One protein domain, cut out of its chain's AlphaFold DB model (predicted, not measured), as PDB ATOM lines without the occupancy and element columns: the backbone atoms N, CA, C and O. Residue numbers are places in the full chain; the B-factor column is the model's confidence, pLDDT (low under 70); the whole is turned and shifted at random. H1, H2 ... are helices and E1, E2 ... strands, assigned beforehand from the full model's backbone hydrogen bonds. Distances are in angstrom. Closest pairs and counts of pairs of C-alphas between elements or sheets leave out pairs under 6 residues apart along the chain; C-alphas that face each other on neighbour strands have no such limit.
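AT A GLANCE: This is residues 29 to 157 of the 421 residues of an uncharacterized protein of Bordetella flabilis (UniProt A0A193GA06). One long helix, H4, runs through the middle, with H2 packed along it on one side and H6 crossing it on another. A small two-stranded sheet, E1 beside E2, lies next to H6 with E2 the nearer strand to it, and short H3 packs at the first end of H4. The 129 printed residues, mostly helix by class, run H1 H2 H3 H4 E1 H5 H6 E2, with the two strands parallel. The whole is compact, radius of gyration of the C-alphas 15.5 A, spanning 49 by 35 by 26 A.

IN THESE COORDINATES: H1 is residues 34 to 38, from C-alpha 34 at (1.526, 66.141, 77.850). H2 is 40 to 58, 26.7 A; H3 is 73 to 80, 10.6 A; H4 is 85 to 109, 35.9 A. E1 is 119 to 124, 16.5 A; H5 is 125 to 128; H6 is 130 to 145, 23.0 A. E2, 151 to 154, ends at C-alpha 154 (14.278, 52.125, 69.925).

HOW THE PARTS SIT: H4 is the hub. It touches H1, where the closest C-alphas of the two are those of Ala 38 and Leu 101, 5.2 A apart, and it touches H2, where the closest are those of Leu 47 and Ala 93, 5.2 A apart. H2 runs opposite ways to H4 at a shallow tilt of 33 degrees, only just short of steep. H3 touches H4, closest C-alphas Met 80 and Ala 87, 4.1 A. H6 touches H4 at a steep tilt of 52 degrees, closest C-alphas Ala 98 and Val 139, 4.9 A. H5 and H6 only just touch, only at the corner, with 3 pairs of C-alphas within 8 A. E1, H5, H6 and E2 form a strand-helix-strand unit, parallel neighbours joined through helices, with a right-handed crossover; N 120 and O 151 are 2.8 A apart. In H2, H3, H4 and H6 every O i to N i+4 pair is within hydrogen-bond range; H1 has 0 of 1, but 2 of 2 O i to N i+3; H5 is too short.

THE WHOLE: The C-alphas farthest apart, Gly 59 and Lys 112, are 49.8 A apart. The printed part has no cut; H2 to H3 is a long link, and residues 110 to 115 stand free. Residues 126 to 128 are under pLDDT 70.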
ATOM      1  N   ASP A  29      -2.714  69.129  78.554       86.12
ATOM      2  CA  ASP A  29      -3.708  68.821  79.578       86.12
ATOM      3  C   ASP A  29      -3.720  69.939  80.637       86.12
ATOM      4  O   ASP A  29      -3.038  70.956  80.476       86.12
ATOM      5  N   ASP A  30      -4.501  69.766  81.705       83.75
ATOM      6  CA  ASP A  30      -4.663  70.774  82.763       83.75
ATOM      7  C   ASP A  30      -3.347  71.114  83.486       83.75
ATOM      8  O   ASP A  30      -3.257  72.137  84.161       83.75
ATOM      9  N   LYS A  31      -2.312  70.272  83.344       78.81
ATOM     10  CA  LYS A  31      -1.007  70.425  83.999       78.81
ATOM     11  C   LYS A  31       0.088  70.951  83.067       78.81
ATOM     12  O   LYS A  31       1.206  71.162  83.525       78.81
ATOM     13  N   GLY A  32      -0.200  71.181  81.784       87.56
ATOM     14  CA  GLY A  32       0.771  71.706  80.822       87.56
ATOM     15  C   GLY A  32       0.869  70.871  79.551       87.56
ATOM     16  O   GLY A  32      -0.139  70.386  79.038       87.56
ATOM     17  N   PHE A  33       2.070  70.753  78.973       89.44
ATOM     18  CA  PHE A  33       2.261  69.894  77.807       89.44
ATOM     19  C   PHE A  33       2.350  68.431  78.232       89.44
ATOM     20  O   PHE A  33       3.151  68.050  79.078       89.44
ATOM     21  N   VAL A  34       1.572  67.581  77.565       89.62
ATOM     22  CA  VAL A  34       1.526  66.141  77.850       89.62
ATOM     23  C   VAL A  34       2.911  65.508  77.711       89.62
ATOM     24  O   VAL A  34       3.266  64.648  78.511       89.62
ATOM     25  N   GLY A  35       3.689  65.946  76.716       86.62
ATOM     26  CA  GLY A  35       5.018  65.411  76.437       86.62
ATOM     27  C   GLY A  35       6.069  65.711  77.507       86.62
ATOM     28  O   GLY A  35       7.017  64.940  77.637       86.62
ATOM     29  N   ASP A  36       5.880  66.760  78.313       88.44
ATOM     30  CA  ASP A  36       6.833  67.121  79.368       88.44
ATOM     31  C   ASP A  36       6.892  66.035  80.449       88.44
ATOM     32  O   ASP A  36       7.966  65.778  80.988       88.44
ATOM     33  N   ASN A  37       5.793  65.295  80.651       89.12
ATOM     34  CA  ASN A  37       5.716  64.135  81.547       89.12
ATOM     35  C   ASN A  37       6.543  62.928  81.072       89.12
ATOM     36  O   ASN A  37       6.687  61.962  81.799       89.12
ATOM     37  N   ALA A  38       7.062  62.925  79.845       89.50
ATOM     38  CA  ALA A  38       7.930  61.854  79.350       89.50
ATOM     39  C   ALA A  38       9.328  62.366  78.978       89.50
ATOM     40  O   ALA A  38      10.090  61.664  78.315       89.50
ATOM     41  N   SER A  39       9.672  63.586  79.390       90.19
ATOM     42  CA  SER A  39      10.966  64.214  79.129       90.19
ATOM     43  C   SER A  39      12.085  63.646  80.018       90.19
ATOM     44  O   SER A  39      11.837  62.934  80.995       90.19
ATOM     45  N   ARG A  40      13.348  63.983  79.713       87.94
ATOM     46  CA  ARG A  40      14.482  63.658  80.596       87.94
ATOM     47  C   ARG A  40      14.318  64.289  81.991       87.94
ATOM     48  O   ARG A  40      14.537  63.561  82.955       87.94
ATOM     49  N   PRO A  41      13.947  65.579  82.133       89.75
ATOM     50  CA  PRO A  41      13.623  66.150  83.440       89.75
ATOM     51  C   PRO A  41      12.555  65.367  84.212       89.75
ATOM     52  O   PRO A  41      12.732  65.149  85.405       89.75
ATOM     53  N   ALA A  42      11.502  64.875  83.547       91.81
ATOM     54  CA  ALA A  42      10.475  64.068  84.215       91.81
ATOM     55  C   ALA A  42      11.036  62.754  84.777       91.81
ATOM     56  O   ALA A  42      10.779  62.430  85.933       91.81
ATOM     57  N   PHE A  43      11.859  62.036  84.004       91.62
ATOM     58  CA  PHE A  43      12.532  60.834  84.505       91.62
ATOM     59  C   PHE A  43      13.435  61.131  85.711       91.62
ATOM     60  O   PHE A  43      13.416  60.385  86.686       91.62
ATOM     61  N   LEU A  44      14.211  62.219  85.664       91.94
ATOM     62  CA  LEU A  44      15.081  62.605  86.777       91.94
ATOM     63  C   LEU A  44      14.278  62.950  88.034       91.94
ATOM     64  O   LEU A  44      14.622  62.462  89.102       91.94
ATOM     65  N   GLY A  45      13.174  63.691  87.899       94.69
ATOM     66  CA  GLY A  45      12.294  63.997  89.028       94.69
ATOM     67  C   GLY A  45      11.656  62.749  89.645       94.69
ATOM     68  O   GLY A  45      11.553  62.652  90.865       94.69
ATOM     69  N   ILE A  46      11.278  61.762  88.821       95.25
ATOM     70  CA  ILE A  46      10.822  60.453  89.312       95.25
ATOM     71  C   ILE A  46      11.955  59.753  90.072       95.25
ATOM     72  O   ILE A  46      11.747  59.289  91.190       95.25
ATOM     73  N   LEU A  47      13.161  59.694  89.498       95.25
ATOM     74  CA  LEU A  47      14.311  59.060  90.142       95.25
ATOM     75  C   LEU A  47      14.638  59.713  91.491       95.25
ATOM     76  O   LEU A  47      14.880  59.001  92.460       95.25
ATOM     77  N   ASP A  48      14.591  61.042  91.573       96.56
ATOM     78  CA  ASP A  48      14.814  61.791  92.812       96.56
ATOM     79  C   ASP A  48      13.762  61.465  93.880       96.56
ATOM     80  O   ASP A  48      14.113  61.243  95.038       96.56
ATOM     81  N   ALA A  49      12.487  61.332  93.502       97.25
ATOM     82  CA  ALA A  49      11.441  60.904  94.434       97.25
ATOM     83  C   ALA A  49      11.717  59.501  95.007       97.25
ATOM     84  O   ALA A  49      11.560  59.272  96.210       97.25
ATOM     85  N   TRP A  50      12.195  58.576  94.170       97.19
ATOM     86  CA  TRP A  50      12.597  57.240  94.612       97.19
ATOM     87  C   TRP A  50      13.853  57.258  95.490       97.19
ATOM     88  O   TRP A  50      13.920  56.494  96.454       97.19
ATOM     89  N   ARG A  51      14.823  58.140  95.224       96.56
ATOM     90  CA  ARG A  51      15.996  58.325  96.098       96.56
ATOM     91  C   ARG A  51      15.586  58.758  97.498       96.56
ATOM     92  O   ARG A  51      15.999  58.114  98.456       96.56
ATOM     93  N   VAL A  52      14.716  59.767  97.601       97.00
ATOM     94  CA  VAL A  52      14.190  60.264  98.883       97.00
ATOM     95  C   VAL A  52      13.451  59.160  99.639       97.00
ATOM     96  O   VAL A  52      13.688  58.957 100.828       97.00
ATOM     97  N   LEU A  53      12.586  58.402  98.958       96.81
ATOM     98  CA  LEU A  53      11.862  57.295  99.584       96.81
ATOM     99  C   LEU A  53      12.820  56.254 100.182       96.81
ATOM    100  O   LEU A  53      12.667  55.850 101.333       96.81
ATOM    101  N   PHE A  54      13.819  55.820  99.414       95.69
ATOM    102  CA  PHE A  54      14.781  54.817  99.872       95.69
ATOM    103  C   PHE A  54      15.753  55.359 100.926       95.69
ATOM    104  O   PHE A  54      16.171  54.602 101.802       95.69
ATOM    105  N   GLU A  55      16.073  56.653 100.899       95.75
ATOM    106  CA  GLU A  55      16.825  57.312 101.966       95.75
ATOM    107  C   GLU A  55      16.068  57.264 103.292       95.75
ATOM    108  O   GLU A  55      16.641  56.851 104.299       95.75
ATOM    109  N   ILE A  56      14.769  57.576 103.286       95.94
ATOM    110  CA  ILE A  56      13.913  57.465 104.476       95.94
ATOM    111  C   ILE A  56      13.880  56.018 104.995       95.94
ATOM    112  O   ILE A  56      13.942  55.794 106.203       95.94
ATOM    113  N   LEU A  57      13.809  55.026 104.100       94.38
ATOM    114  CA  LEU A  57      13.717  53.608 104.473       94.38
ATOM    115  C   LEU A  57      15.035  53.005 104.986       94.38
ATOM    116  O   LEU A  57      15.006  52.077 105.794       94.38
ATOM    117  N   HIS A  58      16.186  53.485 104.510       91.56
ATOM    118  CA  HIS A  58      17.493  52.868 104.782       91.56
ATOM    119  C   HIS A  58      18.503  53.792 105.475       91.56
ATOM    120  O   HIS A  58      19.632  53.369 105.735       91.56
ATOM    121  N   GLY A  59      18.120  55.034 105.768       92.88
ATOM    122  CA  GLY A  59      18.944  56.041 106.439       92.88
ATOM    123  C   GLY A  59      20.073  56.627 105.587       92.88
ATOM    124  O   GLY A  59      20.955  57.283 106.136       92.88
ATOM    125  N   LYS A  60      20.099  56.355 104.276       94.31
ATOM    126  CA  LYS A  60      21.090  56.898 103.332       94.31
ATOM    127  C   LYS A  60      20.574  56.882 101.897       94.31
ATOM    128  O   LYS A  60      19.881  55.938 101.514       94.31
ATOM    129  N   ASP A  61      20.988  57.862 101.097       95.75
ATOM    130  CA  ASP A  61      20.661  57.904  99.670       95.75
ATOM    131  C   ASP A  61      21.171  56.630  98.959       95.75
ATOM    132  O   ASP A  61      22.360  56.285  99.056       95.75
ATOM    133  N   PRO A  62      20.299  55.901  98.237       94.75
ATOM    134  CA  PRO A  62      20.677  54.663  97.564       94.75
ATOM    135  C   PRO A  62      21.671  54.857  96.401       94.75
ATOM    136  O   PRO A  62      22.360  53.904  96.033       94.75
ATOM    137  N   LEU A  63      21.759  56.054  95.814       94.75
ATOM    138  CA  LEU A  63      22.636  56.399  94.689       94.75
ATOM    139  C   LEU A  63      23.832  57.288  95.097       94.75
ATOM    140  O   LEU A  63      24.708  57.543  94.264       94.75
ATOM    141  N   GLY A  64      23.914  57.683  96.372       92.69
ATOM    142  CA  GLY A  64      24.983  58.515  96.941       92.69
ATOM    143  C   GLY A  64      24.805  60.012  96.668       92.69
ATOM    144  O   GLY A  64      23.795  60.434  96.135       92.69
ATOM    145  N   ASP A  65      25.802  60.835  96.988       90.94
ATOM    146  CA  ASP A  65      25.606  62.294  97.137       90.94
ATOM    147  C   ASP A  65      25.467  63.089  95.825       90.94
ATOM    148  O   ASP A  65      25.175  64.284  95.832       90.94
ATOM    149  N   LYS A  66      25.720  62.464  94.669       93.62
ATOM    150  CA  LYS A  66      25.648  63.167  93.380       93.62
ATOM    151  C   LYS A  66      24.201  63.434  92.991       93.62
ATOM    152  O   LYS A  66      23.382  62.516  93.044       93.62
ATOM    153  N   ALA A  67      23.914  64.633  92.487       92.12
ATOM    154  CA  ALA A  67      22.632  64.937  91.859       92.12
ATOM    155  C   ALA A  67      22.338  63.947  90.720       92.12
ATOM    156  O   ALA A  67      23.246  63.539  89.990       92.12
ATOM    157  N   SER A  68      21.075  63.548  90.552       91.44
ATOM    158  CA  SER A  68      20.691  62.518  89.573       91.44
ATOM    159  C   SER A  68      21.091  62.865  88.140       91.44
ATOM    160  O   SER A  68      21.436  61.980  87.357       91.44
ATOM    161  N   GLU A  69      21.102  64.151  87.788       87.50
ATOM    162  CA  GLU A  69      21.513  64.603  86.461       87.50
ATOM    163  C   GLU A  69      23.006  64.420  86.160       87.50
ATOM    164  O   GLU A  69      23.363  64.301  84.981       87.50
ATOM    165  N   ASP A  70      23.831  64.352  87.207       89.50
ATOM    166  CA  ASP A  70      25.285  64.191  87.154       89.50
ATOM    167  C   ASP A  70      25.723  62.728  87.265       89.50
ATOM    168  O   ASP A  70      26.910  62.413  87.109       89.50
ATOM    169  N   ILE A  71      24.788  61.807  87.519       89.38
ATOM    170  CA  ILE A  71      25.078  60.376  87.510       89.38
ATOM    171  C   ILE A  71      25.189  59.911  86.050       89.38
ATOM    172  O   ILE A  71      24.223  59.993  85.285       89.38
ATOM    173  N   PRO A  72      26.351  59.380  85.619       88.00
ATOM    174  CA  PRO A  72      26.491  58.860  84.267       88.00
ATOM    175  C   PRO A  72      25.527  57.698  84.026       88.00
ATOM    176  O   PRO A  72      25.394  56.818  84.873       88.00
ATOM    177  N   LYS A  73      24.932  57.618  82.832       85.25
ATOM    178  CA  LYS A  73      23.994  56.538  82.464       85.25
ATOM    179  C   LYS A  73      24.552  55.139  82.728       85.25
ATOM    180  O   LYS A  73      23.910  54.337  83.389       85.25
ATOM    181  N   LYS A  74      25.807  54.909  82.331       86.94
ATOM    182  CA  LYS A  74      26.527  53.656  82.591       86.94
ATOM    183  C   LYS A  74      26.583  53.306  84.081       86.94
ATOM    184  O   LYS A  74      26.531  52.139  84.444       86.94
ATOM    185  N   LYS A  75      26.688  54.311  84.957       90.69
ATOM    186  CA  LYS A  75      26.691  54.089  86.403       90.69
ATOM    187  C   LYS A  75      25.314  53.661  86.907       90.69
ATOM    188  O   LYS A  75      25.253  52.799  87.775       90.69
ATOM    189  N   LEU A  76      24.238  54.233  86.363       89.88
ATOM    190  CA  LEU A  76      22.878  53.783  86.665       89.88
ATOM    191  C   LEU A  76      22.667  52.337  86.193       89.88
ATOM    192  O   LEU A  76      22.170  51.528  86.969       89.88
ATOM    193  N   ASP A  77      23.135  51.984  84.991       89.19
ATOM    194  CA  ASP A  77      23.071  50.606  84.479       89.19
ATOM    195  C   ASP A  77      23.831  49.626  85.402       89.19
ATOM    196  O   ASP A  77      23.311  48.579  85.789       89.19
ATOM    197  N   GLU A  78      25.040  49.994  85.848       91.56
ATOM    198  CA  GLU A  78      25.834  49.201  86.799       91.56
ATOM    199  C   GLU A  78      25.169  49.030  88.172       91.56
ATOM    200  O   GLU A  78      25.394  48.012  88.829       91.56
ATOM    201  N   LEU A  79      24.431  50.039  88.648       92.50
ATOM    202  CA  LEU A  79      23.715  49.988  89.926       92.50
ATOM    203  C   LEU A  79      22.443  49.147  89.814       92.50
ATOM    204  O   LEU A  79      22.169  48.364  90.717       92.50
ATOM    205  N   MET A  80      21.720  49.265  88.700       91.69
ATOM    206  CA  MET A  80      20.518  48.483  88.405       91.69
ATOM    207  C   MET A  80      20.818  46.985  88.263       91.69
ATOM    208  O   MET A  80      20.024  46.161  88.690       91.69
ATOM    209  N   ALA A  81      21.978  46.617  87.708       89.56
ATOM    210  CA  ALA A  81      22.375  45.216  87.537       89.56
ATOM    211  C   ALA A  81      22.760  44.492  88.846       89.56
ATOM    212  O   ALA A  81      23.090  43.305  88.822       89.56
ATOM    213  N   ARG A  82      22.793  45.202  89.978       90.75
ATOM    214  CA  ARG A  82      23.119  44.652  91.302       90.75
ATOM    215  C   ARG A  82      21.844  44.407  92.102       90.75
ATOM    216  O   ARG A  82      20.753  44.772  91.691       90.75
ATOM    217  N   GLU A  83      21.993  43.826  93.282       90.44
ATOM    218  CA  GLU A  83      20.913  43.741  94.263       90.44
ATOM    219  C   GLU A  83      21.009  44.891  95.277       90.44
ATOM    220  O   GLU A  83      22.083  45.456  95.509       90.44
ATOM    221  N   GLY A  84      19.879  45.227  95.904       93.62
ATOM    222  CA  GLY A  84      19.798  46.195  96.999       93.62
ATOM    223  C   GLY A  84      19.018  47.468  96.666       93.62
ATOM    224  O   GLY A  84      18.402  47.594  95.609       93.62
ATOM    225  N   ALA A  85      19.059  48.421  97.600       93.94
ATOM    226  CA  ALA A  85      18.267  49.654  97.573       93.94
ATOM    227  C   ALA A  85      18.436  50.472  96.280       93.94
ATOM    228  O   ALA A  85      17.457  50.964  95.734       93.94
ATOM    229  N   ALA A  86      19.662  50.566  95.750       94.38
ATOM    230  CA  ALA A  86      19.952  51.266  94.496       94.38
ATOM    231  C   ALA A  86      19.197  50.677  93.301       94.38
ATOM    232  O   ALA A  86      18.540  51.405  92.561       94.38
ATOM    233  N   ALA A  87      19.264  49.356  93.131       94.50
ATOM    234  CA  ALA A  87      18.579  48.677  92.041       94.50
ATOM    235  C   ALA A  87      17.060  48.774  92.196       94.50
ATOM    236  O   ALA A  87      16.365  49.087  91.233       94.50
ATOM    237  N   ALA A  88      16.549  48.584  93.416       94.69
ATOM    238  CA  ALA A  88      15.124  48.694  93.704       94.69
ATOM    239  C   ALA A  88      14.577  50.109  93.429       94.69
ATOM    240  O   ALA A  88      13.526  50.234  92.802       94.69
ATOM    241  N   ALA A  89      15.312  51.162  93.803       95.19
ATOM    242  CA  ALA A  89      14.951  52.547  93.500       95.19
ATOM    243  C   ALA A  89      14.924  52.822  91.985       95.19
ATOM    244  O   ALA A  89      13.977  53.425  91.485       95.19
ATOM    245  N   ILE A  90      15.927  52.342  91.237       94.19
ATOM    246  CA  ILE A  90      15.980  52.511  89.774       94.19
ATOM    247  C   ILE A  90      14.833  51.754  89.091       94.19
ATOM    248  O   ILE A  90      14.201  52.297  88.186       94.19
ATOM    249  N   HIS A  91      14.533  50.525  89.522       93.00
ATOM    250  CA  HIS A  91      13.412  49.750  88.989       93.00
ATOM    251  C   HIS A  91      12.059  50.406  89.282       93.00
ATOM    252  O   HIS A  91      11.230  50.490  88.379       93.00
ATOM    253  N   GLY A  92      11.852  50.920  90.499       94.12
ATOM    254  CA  GLY A  92      10.650  51.686  90.841       94.12
ATOM    255  C   GLY A  92      10.488  52.918  89.948       94.12
ATOM    256  O   GLY A  92       9.445  53.106  89.322       94.12
ATOM    257  N   ALA A  93      11.562  53.695  89.787       94.38
ATOM    258  CA  ALA A  93      11.563  54.865  88.916       94.38
ATOM    259  C   ALA A  93      11.268  54.517  87.447       94.38
ATOM    260  O   ALA A  93      10.601  55.275  86.742       94.38
ATOM    261  N   LEU A  94      11.749  53.364  86.978       92.44
ATOM    262  CA  LEU A  94      11.498  52.877  85.627       92.44
ATOM    263  C   LEU A  94      10.025  52.522  85.409       92.44
ATOM    264  O   LEU A  94       9.475  52.893  84.374       92.44
ATOM    265  N   GLU A  95       9.382  51.843  86.361       93.06
ATOM    266  CA  GLU A  95       7.958  51.490  86.275       93.06
ATOM    267  C   GLU A  95       7.058  52.737  86.268       93.06
ATOM    268  O   GLU A  95       6.156  52.850  85.428       93.06
ATOM    269  N   ASP A  96       7.354  53.717  87.126       95.00
ATOM    270  CA  ASP A  96       6.635  54.996  87.169       95.00
ATOM    271  C   ASP A  96       6.838  55.803  85.881       95.00
ATOM    272  O   ASP A  96       5.891  56.354  85.308       95.00
ATOM    273  N   TYR A  97       8.065  55.841  85.358       93.56
ATOM    274  CA  TYR A  97       8.335  56.487  84.077       93.56
ATOM    275  C   TYR A  97       7.635  55.769  82.915       93.56
ATOM    276  O   TYR A  97       7.080  56.417  82.021       93.56
ATOM    277  N   ALA A  98       7.607  54.434  82.929       93.50
ATOM    278  CA  ALA A  98       6.909  53.639  81.927       93.50
ATOM    279  C   ALA A  98       5.397  53.915  81.933       93.50
ATOM    280  O   ALA A  98       4.774  53.966  80.869       93.50
ATOM    281  N   GLU A  99       4.802  54.160  83.102       94.25
ATOM    282  CA  GLU A  99       3.420  54.626  83.211       94.25
ATOM    283  C   GLU A  99       3.194  55.953  82.485       94.25
ATOM    284  O   GLU A  99       2.274  56.078  81.666       94.25
ATOM    285  N   GLN A 100       4.050  56.938  82.765       93.81
ATOM    286  CA  GLN A 100       3.941  58.268  82.178       93.81
ATOM    287  C   GLN A 100       4.132  58.217  80.660       93.81
ATOM    288  O   GLN A 100       3.298  58.738  79.916       93.81
ATOM    289  N   LEU A 101       5.160  57.516  80.176       94.38
ATOM    290  CA  LEU A 101       5.412  57.368  78.744       94.38
ATOM    291  C   LEU A 101       4.279  56.602  78.035       94.38
ATOM    292  O   LEU A 101       3.861  57.013  76.951       94.38
ATOM    293  N   ALA A 102       3.706  55.559  78.647       96.00
ATOM    294  CA  ALA A 102       2.533  54.868  78.101       96.00
ATOM    295  C   ALA A 102       1.327  55.812  77.965       96.00
ATOM    296  O   ALA A 102       0.676  55.844  76.915       96.00
ATOM    297  N   ARG A 103       1.055  56.640  78.987       95.06
ATOM    298  CA  ARG A 103       0.011  57.676  78.928       95.06
ATOM    299  C   ARG A 103       0.273  58.660  77.789       95.06
ATOM    300  O   ARG A 103      -0.651  58.956  77.031       95.06
ATOM    301  N   VAL A 104       1.504  59.144  77.640       95.31
ATOM    302  CA  VAL A 104       1.881  60.069  76.562       95.31
ATOM    303  C   VAL A 104       1.657  59.435  75.189       95.31
ATOM    304  O   VAL A 104       0.987  60.035  74.347       95.31
ATOM    305  N   ILE A 105       2.127  58.204  74.968       96.81
ATOM    306  CA  ILE A 105       1.944  57.486  73.699       96.81
ATOM    307  C   ILE A 105       0.458  57.332  73.365       96.81
ATOM    308  O   ILE A 105       0.056  57.655  72.249       96.81
ATOM    309  N   ARG A 106      -0.387  56.931  74.326       96.38
ATOM    310  CA  ARG A 106      -1.842  56.835  74.105       96.38
ATOM    311  C   ARG A 106      -2.455  58.161  73.656       96.38
ATOM    312  O   ARG A 106      -3.284  58.177  72.750       96.38
ATOM    313  N   ARG A 107      -2.026  59.277  74.254       95.88
ATOM    314  CA  ARG A 107      -2.502  60.623  73.891       95.88
ATOM    315  C   ARG A 107      -2.090  61.036  72.482       95.88
ATOM    316  O   ARG A 107      -2.849  61.751  71.831       95.88
ATOM    317  N   PHE A 108      -0.925  60.598  72.007       96.50
ATOM    318  CA  PHE A 108      -0.539  60.772  70.608       96.50
ATOM    319  C   PHE A 108      -1.360  59.872  69.689       96.50
ATOM    320  O   PHE A 108      -1.946  60.377  68.742       96.50
ATOM    321  N   LEU A 109      -1.494  58.579  69.994       97.06
ATOM    322  CA  LEU A 109      -2.261  57.633  69.174       97.06
ATOM    323  C   LEU A 109      -3.746  58.003  69.038       97.06
ATOM    324  O   LEU A 109      -4.367  57.665  68.030       97.06
ATOM    325  N   SER A 110      -4.309  58.738  70.001       95.12
ATOM    326  CA  SER A 110      -5.678  59.257  69.917       95.12
ATOM    327  C   SER A 110      -5.833  60.456  68.969       95.12
ATOM    328  O   SER A 110      -6.957  60.880  68.707       95.12
ATOM    329  N   GLN A 111      -4.742  61.048  68.472       96.19
ATOM    330  CA  GLN A 111      -4.805  62.189  67.557       96.19
ATOM    331  C   GLN A 111      -5.178  61.755  66.143       96.19
ATOM    332  O   GLN A 111      -4.718  60.730  65.637       96.19
ATOM    333  N   LYS A 112      -5.940  62.600  65.437       95.38
ATOM    334  CA  LYS A 112      -6.346  62.337  64.046       95.38
ATOM    335  C   LYS A 112      -5.145  62.093  63.122       95.38
ATOM    336  O   LYS A 112      -5.199  61.179  62.303       95.38
ATOM    337  N   SER A 113      -4.060  62.856  63.286       95.44
ATOM    338  CA  SER A 113      -2.834  62.708  62.483       95.44
ATOM    339  C   SER A 113      -1.997  61.469  62.833       95.44
ATOM    340  O   SER A 113      -1.100  61.114  62.078       95.44
ATOM    341  N   TRP A 114      -2.297  60.783  63.940       97.56
ATOM    342  CA  TRP A 114      -1.617  59.562  64.401       97.56
ATOM    343  C   TRP A 114      -2.509  58.316  64.318       97.56
ATOM    344  O   TRP A 114      -2.074  57.207  64.629       97.56
ATOM    345  N   LYS A 115      -3.759  58.464  63.867       95.81
ATOM    346  CA  LYS A 115      -4.683  57.340  63.711       95.81
ATOM    347  C   LYS A 115      -4.077  56.286  62.781       95.81
ATOM    348  O   LYS A 115      -3.678  56.602  61.662       95.81
ATOM    349  N   GLY A 116      -4.037  55.033  63.231       95.62
ATOM    350  CA  GLY A 116      -3.488  53.916  62.456       95.62
ATOM    351  C   GLY A 116      -1.960  53.818  62.462       95.62
ATOM    352  O   GLY A 116      -1.415  53.066  61.660       95.62
ATOM    353  N   VAL A 117      -1.261  54.557  63.333       97.94
ATOM    354  CA  VAL A 117       0.167  54.330  63.602       97.94
ATOM    355  C   VAL A 117       0.368  52.901  64.112       97.94
ATOM    356  O   VAL A 117      -0.190  52.506  65.130       97.94
ATOM    357  N   GLN A 118       1.182  52.132  63.391       97.44
ATOM    358  CA  GLN A 118       1.464  50.721  63.677       97.44
ATOM    359  C   GLN A 118       2.723  50.551  64.533       97.44
ATOM    360  O   GLN A 118       2.884  49.549  65.234       97.44
ATOM    361  N   ARG A 119       3.632  51.529  64.466       97.69
ATOM    362  CA  ARG A 119       4.898  51.522  65.191       97.69
ATOM    363  C   ARG A 119       5.275  52.919  65.658       97.69
ATOM    364  O   ARG A 119       5.185  53.866  64.881       97.69
ATOM    365  N   VAL A 120       5.734  53.028  66.899       97.62
ATOM    366  CA  VAL A 120       6.332  54.246  67.447       97.62
ATOM    367  C   VAL A 120       7.803  53.978  67.732       97.62
ATOM    368  O   VAL A 120       8.152  53.054  68.469       97.62
ATOM    369  N   ILE A 121       8.664  54.791  67.132       95.44
ATOM    370  CA  ILE A 121      10.093  54.787  67.404       95.44
ATOM    371  C   ILE A 121      10.386  55.735  68.560       95.44
ATOM    372  O   ILE A 121       9.993  56.899  68.532       95.44
ATOM    373  N   ILE A 122      11.099  55.245  69.567       93.38
ATOM    374  CA  ILE A 122      11.552  56.030  70.710       93.38
ATOM    375  C   ILE A 122      13.023  56.393  70.492       93.38
ATOM    376  O   ILE A 122      13.905  55.531  70.436       93.38
ATOM    377  N   GLY A 123      13.274  57.689  70.320       88.44
ATOM    378  CA  GLY A 123      14.593  58.277  70.113       88.44
ATOM    379  C   GLY A 123      15.048  59.147  71.285       88.44
ATOM    380  O   GLY A 123      14.390  59.250  72.321       88.44
ATOM    381  N   GLY A 124      16.184  59.818  71.099       80.50
ATOM    382  CA  GLY A 124      16.751  60.725  72.096       80.50
ATOM    383  C   GLY A 124      17.531  60.026  73.214       80.50
ATOM    384  O   GLY A 124      18.109  58.951  73.034       80.50
ATOM    385  N   GLY A 125      17.595  60.673  74.378       70.81
ATOM    386  CA  GLY A 125      18.480  60.302  75.479       70.81
ATOM    387  C   GLY A 125      18.198  58.930  76.094       70.81
ATOM    388  O   GLY A 125      19.124  58.346  76.656       70.81
ATOM    389  N   LEU A 126      16.978  58.400  75.957       64.94
ATOM    390  CA  LEU A 126      16.591  57.112  76.536       64.94
ATOM    391  C   LEU A 126      17.358  55.938  75.911       64.94
ATOM    392  O   LEU A 126      17.767  55.028  76.612       64.94
ATOM    393  N   LYS A 127      17.633  55.979  74.603       62.59
ATOM    394  CA  LYS A 127      18.261  54.859  73.881       62.59
ATOM    395  C   LYS A 127      19.666  54.482  74.398       62.59
ATOM    396  O   LYS A 127      20.127  53.369  74.174       62.59
ATOM    397  N   GLN A 128      20.382  55.415  75.020       59.59
ATOM    398  CA  GLN A 128      21.817  55.270  75.309       59.59
ATOM    399  C   GLN A 128      22.135  54.454  76.579       59.59
ATOM    400  O   GLN A 128      23.270  54.521  77.049       59.59
ATOM    401  N   SER A 129      21.165  53.746  77.163       70.81
ATOM    402  CA  SER A 129      21.340  52.958  78.391       70.81
ATOM    403  C   SER A 129      20.437  51.727  78.413       70.81
ATOM    404  O   SER A 129      19.359  51.740  77.809       70.81
ATOM    405  N   ASP A 130      20.839  50.695  79.154       77.81
ATOM    406  CA  ASP A 130      20.040  49.474  79.345       77.81
ATOM    407  C   ASP A 130      18.696  49.806  80.011       77.81
ATOM    408  O   ASP A 130      17.650  49.271  79.638       77.81
ATOM    409  N   ILE A 131      18.703  50.799  80.908       80.31
ATOM    410  CA  ILE A 131      17.499  51.389  81.512       80.31
ATOM    411  C   ILE A 131      16.467  51.810  80.458       80.31
ATOM    412  O   ILE A 131      15.272  51.593  80.644       80.31
ATOM    413  N   GLY A 132      16.892  52.397  79.336       81.62
ATOM    414  CA  GLY A 132      15.952  52.856  78.316       81.62
ATOM    415  C   GLY A 132      15.315  51.722  77.526       81.62
ATOM    416  O   GLY A 132      14.142  51.815  77.166       81.62
ATOM    417  N   ALA A 133      16.058  50.640  77.281       85.19
ATOM    418  CA  ALA A 133      15.509  49.440  76.655       85.19
ATOM    419  C   ALA A 133      14.463  48.775  77.558       85.19
ATOM    420  O   ALA A 133      13.359  48.482  77.097       85.19
ATOM    421  N   LEU A 134      14.771  48.634  78.850       88.06
ATOM    422  CA  LEU A 134      13.839  48.106  79.845       88.06
ATOM    423  C   LEU A 134      12.597  48.991  80.000       88.06
ATOM    424  O   LEU A 134      11.482  48.475  80.045       88.06
ATOM    425  N   ALA A 135      12.762  50.318  80.007       87.62
ATOM    426  CA  ALA A 135      11.642  51.254  80.061       87.62
ATOM    427  C   ALA A 135      10.706  51.069  78.859       87.62
ATOM    428  O   ALA A 135       9.495  50.951  79.031       87.62
ATOM    429  N   VAL A 136      11.244  50.979  77.637       90.69
ATOM    430  CA  VAL A 136      10.426  50.750  76.433       90.69
ATOM    431  C   VAL A 136       9.719  49.393  76.473       90.69
ATOM    432  O   VAL A 136       8.560  49.302  76.061       90.69
ATOM    433  N   GLU A 137      10.363  48.353  76.999       92.12
ATOM    434  CA  GLU A 137       9.729  47.046  77.182       92.12
ATOM    435  C   GLU A 137       8.574  47.104  78.198       92.12
ATOM    436  O   GLU A 137       7.486  46.587  77.926       92.12
ATOM    437  N   ALA A 138       8.771  47.774  79.338       93.31
ATOM    438  CA  ALA A 138       7.735  47.979  80.352       93.31
ATOM    439  C   ALA A 138       6.534  48.755  79.783       93.31
ATOM    440  O   ALA A 138       5.379  48.352  79.962       93.31
ATOM    441  N   VAL A 139       6.796  49.808  79.000       96.00
ATOM    442  CA  VAL A 139       5.761  50.568  78.283       96.00
ATOM    443  C   VAL A 139       5.009  49.667  77.306       96.00
ATOM    444  O   VAL A 139       3.780  49.673  77.303       96.00
ATOM    445  N   ALA A 140       5.711  48.866  76.498       94.94
ATOM    446  CA  ALA A 140       5.082  47.979  75.519       94.94
ATOM    447  C   ALA A 140       4.149  46.958  76.192       94.94
ATOM    448  O   ALA A 140       3.008  46.790  75.761       94.94
ATOM    449  N   LYS A 141       4.589  46.334  77.295       94.62
ATOM    450  CA  LYS A 141       3.755  45.424  78.102       94.62
ATOM    451  C   LYS A 141       2.520  46.127  78.659       94.62
ATOM    452  O   LYS A 141       1.445  45.536  78.730       94.62
ATOM    453  N   ARG A 142       2.656  47.386  79.079       95.38
ATOM    454  CA  ARG A 142       1.545  48.181  79.615       95.38
ATOM    455  C   ARG A 142       0.535  48.556  78.535       95.38
ATOM    456  O   ARG A 142      -0.648  48.317  78.724       95.38
ATOM    457  N   LEU A 143       0.999  49.040  77.386       96.69
ATOM    458  CA  LEU A 143       0.135  49.325  76.237       96.69
ATOM    459  C   LEU A 143      -0.620  48.076  75.776       96.69
ATOM    460  O   LEU A 143      -1.816  48.158  75.532       96.69
ATOM    461  N   PHE A 144       0.042  46.916  75.738       94.81
ATOM    462  CA  PHE A 144      -0.613  45.654  75.397       94.81
ATOM    463  C   PHE A 144      -1.718  45.267  76.393       94.81
ATOM    464  O   PHE A 144      -2.791  44.853  75.969       94.81
ATOM    465  N   ARG A 145      -1.485  45.429  77.705       94.50
ATOM    466  CA  ARG A 145      -2.512  45.195  78.743       94.50
ATOM    467  C   ARG A 145      -3.711  46.134  78.612       94.50
ATOM    468  O   ARG A 145      -4.823  45.727  78.925       94.50
ATOM    469  N   ASP A 146      -3.477  47.350  78.132       93.94
ATOM    470  CA  ASP A 146      -4.506  48.370  77.916       93.94
ATOM    471  C   ASP A 146      -5.189  48.246  76.532       93.94
ATOM    472  O   ASP A 146      -5.822  49.199  76.081       93.94
ATOM    473  N   ASP A 147      -5.036  47.107  75.838       94.94
ATOM    474  CA  ASP A 147      -5.572  46.833  74.489       94.94
ATOM    475  C   ASP A 147      -5.085  47.821  73.401       94.94
ATOM    476  O   ASP A 147      -5.717  48.060  72.373       94.94
ATOM    477  N   VAL A 148      -3.909  48.424  73.612       96.44
ATOM    478  CA  VAL A 148      -3.265  49.335  72.658       96.44
ATOM    479  C   VAL A 148      -2.194  48.586  71.874       96.44
ATOM    480  O   VAL A 148      -1.030  48.488  72.272       96.44
ATOM    481  N   HIS A 149      -2.579  48.082  70.704       93.56
ATOM    482  CA  HIS A 149      -1.695  47.327  69.816       93.56
ATOM    483  C   HIS A 149      -0.822  48.236  68.940       93.56
ATOM    484  O   HIS A 149      -1.102  48.465  67.762       93.56
ATOM    485  N   VAL A 150       0.278  48.729  69.508       96.44
ATOM    486  CA  VAL A 150       1.330  49.451  68.780       96.44
ATOM    487  C   VAL A 150       2.687  48.816  69.058       96.44
ATOM    488  O   VAL A 150       2.988  48.431  70.187       96.44
ATOM    489  N   GLN A 151       3.535  48.704  68.038       96.19
ATOM    490  CA  GLN A 151       4.905  48.240  68.245       96.19
ATOM    491  C   GLN A 151       5.781  49.394  68.725       96.19
ATOM    492  O   GLN A 151       5.798  50.455  68.102       96.19
ATOM    493  N   LEU A 152       6.559  49.179  69.782       95.50
ATOM    494  CA  LEU A 152       7.593  50.121  70.199       95.50
ATOM    495  C   LEU A 152       8.961  49.603  69.778       95.50
ATOM    496  O   LEU A 152       9.268  48.424  69.957       95.50
ATOM    497  N   ARG A 153       9.785  50.481  69.208       92.00
ATOM    498  CA  ARG A 153      11.197  50.192  68.939       92.00
ATOM    499  C   ARG A 153      12.048  51.372  69.362       92.00
ATOM    500  O   ARG A 153      11.628  52.517  69.239       92.00
ATOM    501  N   LEU A 154      13.253  51.094  69.835       90.50
ATOM    502  CA  LEU A 154      14.278  52.125  69.925       90.50
ATOM    503  C   LEU A 154      14.788  52.444  68.515       90.50
ATOM    504  O   LEU A 154      14.805  51.568  67.652       90.50
ATOM    505  N   LEU A 155      15.222  53.685  68.310       87.06
ATOM    506  CA  LEU A 155      15.923  54.115  67.092       87.06
ATOM    507  C   LEU A 155      17.085  53.138  66.781       87.06
ATOM    508  O   LEU A 155      17.696  52.637  67.720       87.06
ATOM    509  N   HIS A 156      17.426  52.834  65.526       82.75
ATOM    510  CA  HIS A 156      18.505  51.900  65.144       82.75
ATOM    511  C   HIS A 156      19.896  52.526  65.268       82.75
ATOM    512  O   HIS A 156      20.789  51.957  65.899       82.75
ATOM    513  N   HIS A 157      20.071  53.737  64.745       71.31
ATOM    514  CA  HIS A 157      21.304  54.519  64.861       71.31
ATOM    515  C   HIS A 157      21.474  55.101  66.263       71.31
ATOM    516  O   HIS A 157      20.491  55.311  66.978       71.31
TER     517      HIS A 157